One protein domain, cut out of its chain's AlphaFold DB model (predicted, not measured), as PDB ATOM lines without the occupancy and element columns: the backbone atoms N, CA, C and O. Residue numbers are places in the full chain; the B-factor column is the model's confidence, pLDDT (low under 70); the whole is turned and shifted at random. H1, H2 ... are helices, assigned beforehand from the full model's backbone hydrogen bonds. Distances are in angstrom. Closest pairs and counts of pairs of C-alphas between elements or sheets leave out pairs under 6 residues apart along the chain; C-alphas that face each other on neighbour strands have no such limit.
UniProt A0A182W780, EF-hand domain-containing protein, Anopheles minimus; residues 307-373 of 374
ATOM      1  N   LYS A 307      75.225 116.692 122.514       76.56
ATOM      2  CA  LYS A 307      75.970 116.834 123.777       76.56
ATOM      3  C   LYS A 307      76.295 118.303 124.074       76.56
ATOM      4  O   LYS A 307      76.269 118.699 125.242       76.56
ATOM      5  N   GLN A 308      76.615 119.106 123.053       79.81
ATOM      6  CA  GLN A 308      76.921 120.531 123.219       79.81
ATOM      7  C   GLN A 308      75.682 121.345 123.580       79.81
ATOM      8  O   GLN A 308      75.734 122.123 124.534       79.81
ATOM      9  N   ILE A 309      74.571 121.133 122.873       82.06
ATOM     10  CA  ILE A 309      73.292 121.795 123.149       82.06
ATOM     11  C   ILE A 309      72.808 121.424 124.555       82.06
ATOM     12  O   ILE A 309      72.514 122.311 125.352       82.06
ATOM     13  N   ASP A 310      72.828 120.139 124.919       82.19
ATOM     14  CA  ASP A 310      72.403 119.662 126.242       82.19
ATOM     15  C   ASP A 310      73.255 120.248 127.389       82.19
ATOM     16  O   ASP A 310      72.759 120.507 128.498       82.19
ATOM     17  N   PHE A 311      74.549 120.484 127.147       87.75
ATOM     18  CA  PHE A 311      75.413 121.196 128.086       87.75
ATOM     19  C   PHE A 311      75.085 122.691 128.156       87.75
ATOM     20  O   PHE A 311      74.921 123.215 129.261       87.75
ATOM     21  N   ALA A 312      74.969 123.362 127.008       86.44
ATOM     22  CA  ALA A 312      74.680 124.789 126.923       86.44
ATOM     23  C   ALA A 312      73.331 125.128 127.574       86.44
ATOM     24  O   ALA A 312      73.288 125.977 128.463       86.44
ATOM     25  N   GLU A 313      72.263 124.399 127.245       88.00
ATOM     26  CA  GLU A 313      70.928 124.588 127.825       88.00
ATOM     27  C   GLU A 313      70.931 124.409 129.347       88.00
ATOM     28  O   GLU A 313      70.302 125.179 130.082       88.00
ATOM     29  N   GLN A 314      71.661 123.411 129.865       89.81
ATOM     30  CA  GLN A 314      71.750 123.226 131.311       89.81
ATOM     31  C   GLN A 314      72.539 124.359 131.973       89.81
ATOM     32  O   GLN A 314      72.141 124.833 133.041       89.81
ATOM     33  N   LEU A 315      73.639 124.799 131.359       91.81
ATOM     34  CA  LEU A 315      74.454 125.898 131.867       91.81
ATOM     35  C   LEU A 315      73.657 127.209 131.894       91.81
ATOM     36  O   LEU A 315      73.659 127.900 132.915       91.81
ATOM     37  N   GLU A 316      72.917 127.506 130.827       90.50
ATOM     38  CA  GLU A 316      72.012 128.653 130.734       90.50
ATOM     39  C   GLU A 316      70.893 128.582 131.776       90.50
ATOM     40  O   GLU A 316      70.656 129.552 132.498       90.50
ATOM     41  N   SER A 317      70.248 127.421 131.925       92.06
ATOM     42  CA  SER A 317      69.186 127.215 132.914       92.06
ATOM     43  C   SER A 317      69.682 127.458 134.342       92.06
ATOM     44  O   SER A 317      69.055 128.190 135.112       92.06
ATOM     45  N   VAL A 318      70.845 126.903 134.700       93.31
ATOM     46  CA  VAL A 318      71.464 127.110 136.015       93.31
ATOM     47  C   VAL A 318      71.845 128.577 136.216       93.31
ATOM     48  O   VAL A 318      71.585 129.133 137.289       93.31
ATOM     49  N   ALA A 319      72.437 129.217 135.203       92.44
ATOM     50  CA  ALA A 319      72.797 130.627 135.256       92.44
ATOM     51  C   ALA A 319      71.564 131.508 135.487       92.44
ATOM     52  O   ALA A 319      71.577 132.346 136.390       92.44
ATOM     53  N   TYR A 320      70.476 131.265 134.757       92.56
ATOM     54  CA  TYR A 320      69.226 132.002 134.911       92.56
ATOM     55  C   TYR A 320      68.595 131.791 136.293       92.56
ATOM     56  O   TYR A 320      68.201 132.753 136.947       92.56
ATOM     57  N   VAL A 321      68.558 130.555 136.802       92.75
ATOM     58  CA  VAL A 321      68.004 130.260 138.137       92.75
ATOM     59  C   VAL A 321      68.796 130.953 139.251       92.75
ATOM     60  O   VAL A 321      68.207 131.459 140.207       92.75
ATOM     61  N   LEU A 322      70.128 130.987 139.152       89.75
ATOM     62  CA  LEU A 322      70.981 131.571 140.190       89.75
ATOM     63  C   LEU A 322      71.106 133.095 140.081       89.75
ATOM     64  O   LEU A 322      71.265 133.773 141.103       89.75
ATOM     65  N   CYS A 323      71.052 133.653 138.871       91.12
ATOM     66  CA  CYS A 323      71.385 135.056 138.608       91.12
ATOM     67  C   CYS A 323      70.220 135.906 138.083       91.12
ATOM     68  O   CYS A 323      70.265 137.124 138.266       91.12
ATOM     69  N   GLY A 324      69.185 135.302 137.492       88.44
ATOM     70  CA  GLY A 324      68.165 136.009 136.713       88.44
ATOM     71  C   GLY A 324      68.795 136.817 135.573       88.44
ATOM     72  O   GLY A 324      69.830 136.429 135.039       88.44
ATOM     73  N   ASP A 325      68.230 137.991 135.278       86.69
ATOM     74  CA  ASP A 325      68.748 138.927 134.260       86.69
ATOM     75  C   ASP A 325      69.856 139.871 134.792       86.69
ATOM     76  O   ASP A 325      70.173 140.899 134.190       86.69
ATOM     77  N   GLY A 326      70.405 139.584 135.979       83.88
ATOM     78  CA  GLY A 326      71.396 140.423 136.656       83.88
ATOM     79  C   GLY A 326      72.850 140.096 136.301       83.88
ATOM     80  O   GLY A 326      73.160 139.147 135.589       83.88
ATOM     81  N   THR A 327      73.787 140.868 136.853       85.31
ATOM     82  CA  THR A 327      75.227 140.609 136.690       85.31
ATOM     83  C   THR A 327      75.670 139.383 137.498       85.31
ATOM     84  O   THR A 327      75.310 139.234 138.670       85.31
ATOM     85  N   VAL A 328      76.503 138.527 136.902       90.81
ATOM     86  CA  VAL A 328      77.080 137.352 137.574       90.81
ATOM     87  C   VAL A 328      78.303 137.777 138.396       90.81
ATOM     88  O   VAL A 328      79.302 138.237 137.848       90.81
ATOM     89  N   THR A 329      78.237 137.640 139.722       93.56
ATOM     90  CA  THR A 329      79.405 137.821 140.602       93.56
ATOM     91  C   THR A 329      80.305 136.584 140.563       93.56
ATOM     92  O   THR A 329      79.844 135.502 140.208       93.56
ATOM     93  N   TYR A 330      81.569 136.704 140.982       93.12
ATOM     94  CA  TYR A 330      82.494 135.561 141.039       93.12
ATOM     95  C   TYR A 330      81.936 134.381 141.857       93.12
ATOM     96  O   TYR A 330      81.952 133.245 141.394       93.12
ATOM     97  N   ASP A 331      81.346 134.650 143.026       94.50
ATOM     98  CA  ASP A 331      80.707 133.615 143.850       94.50
ATOM     99  C   ASP A 331      79.575 132.898 143.111       94.50
ATOM    100  O   ASP A 331      79.496 131.669 143.135       94.50
ATOM    101  N   LYS A 332      78.710 133.650 142.417       92.25
ATOM    102  CA  LYS A 332      77.628 133.055 141.624       92.25
ATOM    103  C   LYS A 332      78.162 132.286 140.421       92.25
ATOM    104  O   LYS A 332      77.645 131.216 140.128       92.25
ATOM    105  N   PHE A 333      79.216 132.774 139.771       93.31
ATOM    106  CA  PHE A 333      79.901 132.052 138.702       93.31
ATOM    107  C   PHE A 333      80.397 130.691 139.202       93.31
ATOM    108  O   PHE A 333      80.063 129.663 138.617       93.31
ATOM    109  N   CYS A 334      81.105 130.650 140.335       94.75
ATOM    110  CA  CYS A 334      81.532 129.387 140.935       94.75
ATOM    111  C   CYS A 334      80.342 128.470 141.262       94.75
ATOM    112  O   CYS A 334      80.429 127.272 141.010       94.75
ATOM    113  N   GLN A 335      79.232 129.007 141.778       92.56
ATOM    114  CA  GLN A 335      78.025 128.218 142.062       92.56
ATOM    115  C   GLN A 335      77.385 127.629 140.801       92.56
ATOM    116  O   GLN A 335      76.947 126.482 140.846       92.56
ATOM    117  N   ILE A 336      77.367 128.370 139.686       93.25
ATOM    118  CA  ILE A 336      76.880 127.872 138.393       93.25
ATOM    119  C   ILE A 336      77.704 126.656 137.963       93.25
ATOM    120  O   ILE A 336      77.146 125.593 137.714       93.25
ATOM    121  N   TRP A 337      79.033 126.777 137.957       93.38
ATOM    122  CA  TRP A 337      79.916 125.691 137.518       93.38
ATOM    123  C   TRP A 337      79.901 124.469 138.435       93.38
ATOM    124  O   TRP A 337      80.119 123.360 137.963       93.38
ATOM    125  N   HIS A 338      79.607 124.640 139.726       93.50
ATOM    126  CA  HIS A 338      79.468 123.530 140.676       93.50
ATOM    127  C   HIS A 338      78.024 123.029 140.819       93.50
ATOM    128  O   HIS A 338      77.753 122.165 141.659       93.50
ATOM    129  N   ALA A 339      77.082 123.550 140.030       92.06
ATOM    130  CA  ALA A 339      75.720 123.049 140.037       92.06
ATOM    131  C   ALA A 339      75.682 121.600 139.538       92.06
ATOM    132  O   ALA A 339      76.440 121.180 138.659       92.06
ATOM    133  N   LYS A 340      74.776 120.815 140.125       89.00
ATOM    134  CA  LYS A 340      74.659 119.382 139.855       89.00
ATOM    135  C   LYS A 340      74.491 119.119 138.354       89.00
ATOM    136  O   LYS A 340      73.563 119.636 137.737       89.00
ATOM    137  N   GLY A 341      75.343 118.260 137.802       83.31
ATOM    138  CA  GLY A 341      75.306 117.851 136.399       83.31
ATOM    139  C   GLY A 341      76.116 118.731 135.445       83.31
ATOM    140  O   GLY A 341      76.481 118.230 134.391       83.31
ATOM    141  N   ILE A 342      76.482 119.970 135.808       91.62
ATOM    142  CA  ILE A 342      77.276 120.844 134.923       91.62
ATOM    143  C   ILE A 342      78.656 120.242 134.658       91.62
ATOM    144  O   ILE A 342      79.031 120.040 133.506       91.62
ATOM    145  N   LEU A 343      79.389 119.885 135.717       89.31
ATOM    146  CA  LEU A 343      80.699 119.242 135.569       89.31
ATOM    147  C   LEU A 343      80.594 117.849 134.943       89.31
ATOM    148  O   LEU A 343      81.482 117.471 134.192       89.31
ATOM    149  N   ASP A 344      79.509 117.111 135.196       85.25
ATOM    150  CA  ASP A 344      79.294 115.787 134.598       85.25
ATOM    151  C   ASP A 344      79.050 115.886 133.084       85.25
ATOM    152  O   ASP A 344      79.561 115.072 132.318       85.25
ATOM    153  N   LYS A 345      78.286 116.886 132.629       86.50
ATOM    154  CA  LYS A 345      78.053 117.132 131.200       86.50
ATOM    155  C   LYS A 345      79.289 117.693 130.508       86.50
ATOM    156  O   LYS A 345      79.619 117.216 129.429       86.50
ATOM    157  N   LEU A 346      80.015 118.612 131.149       89.56
ATOM    158  CA  LEU A 346      81.321 119.059 130.659       89.56
ATOM    159  C   LEU A 346      82.285 117.871 130.527       89.56
ATOM    160  O   LEU A 346      82.959 117.733 129.515       89.56
ATOM    161  N   TYR A 347      82.311 116.975 131.517       87.44
ATOM    162  CA  TYR A 347      83.104 115.750 131.456       87.44
ATOM    163  C   TYR A 347      82.698 114.891 130.254       87.44
ATOM    164  O   TYR A 347      83.553 114.491 129.478       87.44
ATOM    165  N   ARG A 348      81.399 114.646 130.049       82.62
ATOM    166  CA  ARG A 348      80.888 113.854 128.909       82.62
ATOM    167  C   ARG A 348      81.110 114.497 127.543       82.62
ATOM    168  O   ARG A 348      81.151 113.779 126.547       82.62
ATOM    169  N   LEU A 349      81.197 115.822 127.495       83.25
ATOM    170  CA  LEU A 349      81.576 116.564 126.297       83.25
ATOM    171  C   LEU A 349      83.034 116.320 125.924       83.25
ATOM    172  O   LEU A 349      83.348 116.186 124.748       83.25
ATOM    173  N   ILE A 350      83.905 116.250 126.928       85.44
ATOM    174  CA  ILE A 350      85.334 116.005 126.735       85.44
ATOM    175  C   ILE A 350      85.612 114.495 126.547       85.44
ATOM    176  O   ILE A 350      86.514 114.121 125.806       85.44
ATOM    177  N   ASP A 351      84.832 113.611 127.175       82.50
ATOM    178  CA  ASP A 351      84.877 112.149 126.999       82.50
ATOM    179  C   ASP A 351      84.145 111.732 125.715       82.50
ATOM    180  O   ASP A 351      83.028 111.198 125.730       82.50
ATOM    181  N   VAL A 352      84.781 112.011 124.578       70.50
ATOM    182  CA  VAL A 352      84.226 111.749 123.245       70.50
ATOM    183  C   VAL A 352      83.937 110.254 123.047       70.50
ATOM    184  O   VAL A 352      82.895 109.890 122.500       70.50
ATOM    185  N   ASP A 353      84.790 109.393 123.607       70.56
ATOM    186  CA  ASP A 353      84.715 107.931 123.487       70.56
ATOM    187  C   ASP A 353      83.695 107.285 124.440       70.56
ATOM    188  O   ASP A 353      83.435 106.083 124.365       70.56
ATOM    189  N   SER A 354      83.094 108.066 125.348       72.56
ATOM    190  CA  SER A 354      82.130 107.591 126.355       72.56
ATOM    191  C   SER A 354      82.674 106.447 127.228       72.56
ATOM    192  O   SER A 354      81.940 105.547 127.646       72.56
ATOM    193  N   THR A 355      83.979 106.473 127.509       76.88
ATOM    194  CA  THR A 355      84.677 105.434 128.287       76.88
ATOM    195  C   THR A 355      84.618 105.683 129.793       76.88
ATOM    196  O   THR A 355      85.031 104.837 130.590       76.88
ATOM    197  N   ASN A 356      84.090 106.839 130.196       77.12
ATOM    198  CA  ASN A 356      84.231 107.440 131.514       77.12
ATOM    199  C   ASN A 356      85.691 107.714 131.906       77.12
ATOM    200  O   ASN A 356      85.981 107.862 133.094       77.12
ATOM    201  N   LEU A 357      86.610 107.835 130.944       83.38
ATOM    202  CA  LEU A 357      88.016 108.180 131.163       83.38
ATOM    203  C   LEU A 357      88.455 109.244 130.155       83.38
ATOM    204  O   LEU A 357      88.633 108.950 128.980       83.38
ATOM    205  N   ILE A 358      88.692 110.465 130.633       83.25
ATOM    206  CA  ILE A 358      89.218 111.544 129.793       83.25
ATOM    207  C   ILE A 358      90.749 111.516 129.779       83.25
ATOM    208  O   ILE A 358      91.397 111.556 130.830       83.25
ATOM    209  N   SER A 359      91.338 111.524 128.586       85.06
ATOM    210  CA  SER A 359      92.778 111.700 128.394       85.06
ATOM    211  C   SER A 359      93.203 113.176 128.438       85.06
ATOM    212  O   SER A 359      92.431 114.088 128.150       85.06
ATOM    213  N   THR A 360      94.478 113.440 128.743       84.62
ATOM    214  CA  THR A 360      95.023 114.809 128.666       84.62
ATOM    215  C   THR A 360      94.890 115.398 127.261       84.62
ATOM    216  O   THR A 360      94.638 116.592 127.138       84.62
ATOM    217  N   ASN A 361      94.997 114.574 126.215       77.25
ATOM    218  CA  ASN A 361      94.822 115.018 124.832       77.25
ATOM    219  C   ASN A 361      93.401 115.534 124.587       77.25
ATOM    220  O   ASN A 361      93.260 116.642 124.089       77.25
ATOM    221  N   GLN A 362      92.379 114.802 125.041       76.81
ATOM    222  CA  GLN A 362      90.979 115.231 124.930       76.81
ATOM    223  C   GLN A 362      90.723 116.569 125.640       76.81
ATOM    224  O   GLN A 362      90.016 117.426 125.118       76.81
ATOM    225  N   ILE A 363      91.345 116.807 126.802       84.94
ATOM    226  CA  ILE A 363      91.258 118.111 127.486       84.94
ATOM    227  C   ILE A 363      91.920 119.213 126.650       84.94
ATOM    228  O   ILE A 363      91.350 120.291 126.495       84.94
ATOM    229  N   MET A 364      93.127 118.965 126.134       78.38
ATOM    230  CA  MET A 364      93.863 119.951 125.336       78.38
ATOM    231  C   MET A 364      93.128 120.296 124.039       78.38
ATOM    232  O   MET A 364      93.100 121.459 123.651       78.38
ATOM    233  N   GLU A 365      92.502 119.310 123.409       70.94
ATOM    234  CA  GLU A 365      91.699 119.472 122.202       70.94
ATOM    235  C   GLU A 365      90.413 120.250 122.477       70.94
ATOM    236  O   GLU A 365      90.139 121.238 121.799       70.94
ATOM    237  N   PHE A 366      89.688 119.905 123.546       81.44
ATOM    238  CA  PHE A 366      88.532 120.682 123.989       81.44
ATOM    239  C   PHE A 366      88.894 122.157 124.219       81.44
ATOM    240  O   PHE A 366      88.187 123.056 123.766       81.44
ATOM    241  N   ILE A 367      90.030 122.427 124.872       80.62
ATOM    242  CA  ILE A 367      90.525 123.795 125.079       80.62
ATOM    243  C   ILE A 367      90.909 124.455 123.747       80.62
ATOM    244  O   ILE A 367      90.586 125.623 123.543       80.62
ATOM    245  N   SER A 368      91.562 123.727 122.837       66.81
ATOM    246  CA  SER A 368      91.934 124.238 121.513       66.81
ATOM    247  C   SER A 368      90.703 124.669 120.713       66.81
ATOM    248  O   SER A 368      90.689 125.767 120.152       66.81
ATOM    249  N   ASN A 369      89.640 123.862 120.742       68.81
ATOM    250  CA  ASN A 369      88.367 124.151 120.081       68.81
ATOM    251  C   ASN A 369      87.700 125.415 120.640       68.81
ATOM    252  O   ASN A 369      87.155 126.208 119.876       68.81
ATOM    253  N   LEU A 370      87.816 125.673 121.948       66.50
ATOM    254  CA  LEU A 370      87.354 126.928 122.555       66.50
ATOM    255  C   LEU A 370      88.170 128.154 122.111       66.50
ATOM    256  O   LEU A 370      87.672 129.276 122.182       66.50
ATOM    257  N   THR A 371      89.426 127.969 121.695       54.19
ATOM    258  CA  THR A 371      90.329 129.069 121.312       54.19
ATOM    259  C   THR A 371      90.400 129.344 119.810       54.19
ATOM    260  O   THR A 371      90.861 130.418 119.428       54.19
ATOM    261  N   ASN A 372      89.915 128.423 118.971       48.78
ATOM    262  CA  ASN A 372      89.925 128.545 117.507       48.78
ATOM    263  C   ASN A 372      88.717 129.308 116.930       48.78
ATOM    264  O   ASN A 372      88.550 129.365 115.717       48.78
ATOM    265  N   SER A 373      87.897 129.955 117.763       35.31
ATOM    266  CA  SER A 373      86.813 130.821 117.297       35.31
ATOM    267  C   SER A 373      87.355 132.129 116.699       35.31
ATOM    268  O   SER A 373      87.721 133.043 117.452       35.31
TER     269      SER A 373
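This is residues 307 to 373 of the 374 residues of the protein "EF-hand domain-containing protein" of Anopheles minimus (UniProt A0A182W780). The longest helix, H1, makes one side of the model, and two shorter helices, H2 and then H3, fold back along it one after the other, H2 beside its later part and H3 beside its earlier part. H4 makes a corner beyond the end of H3, away from H1 and H2, and residues 368 to 373 at its far end stick out. The printed part has 67 residues, with four named helices in the order H1, H2, H3, H4 and no named strand; the class is all helix. The whole is only just loose, close to compact, with a radius of gyration of the C-alphas of 13.3 A and spans of 36 by 24 by 20 A.

H1 is residues 307 to 323, 23.9 A from first to last C-alpha, and begins with C-alpha 307 at (75.970, 116.834, 123.777). H2 is residues 330 to 337, 10.8 A long, with C-alpha 330 at (82.494, 135.561, 141.039). H3 is residues 342 to 350, 12.5 A long. H4 is residues 360 to 371, 16.7 A long, and ends with C-alpha 371 at (90.329, 129.069, 121.312).

H1 touches H3, opposite ways at a shallow tilt of 22 degrees; the closest C-alphas are those of Phe 311 and Lys 345, 5.8 A apart. H1 also touches H2, opposite ways at a steep tilt of 38 degrees, with the C-alphas of Ala 319 and Ile 336 closest at 5.8 A; the two form a helical hairpin. H2 and H3 are close but not clearly touching, at a steep tilt of 60 degrees, the same way; their closest C-alphas, of Trp 337 and Leu 343, are 6.8 A apart. H3 and H4 only just touch, with 3 pairs of C-alphas within 8 A, and are about perpendicular at 80 degrees. Their closest C-alphas are those of Ile 350 and Gln 362, 6.0 A apart, and H4 touches H3 with residues 362 to 366 alone. H4 is apart from H1 and from H2. By these tilts the helix packing is mostly crossed, but only just: 1 of the 3 touching pairs is at a shallow tilt. In H1, H2, H3 and H4 every O i to N i+4 pair is within hydrogen-bond range.

The two C-alphas farthest apart are those of Gly 326 and Thr 355, 38.3 A. The printed part has no cut. The link from H2 to H3 is tight, those from H1 to H2 and from H3 to H4 are short, and no link is long. Residues 368 to 373, of which 368 to 371 belong to H4, stand free. The mean pLDDT of the printed part is 83.4, and the same residues 368 to 373 are under 70.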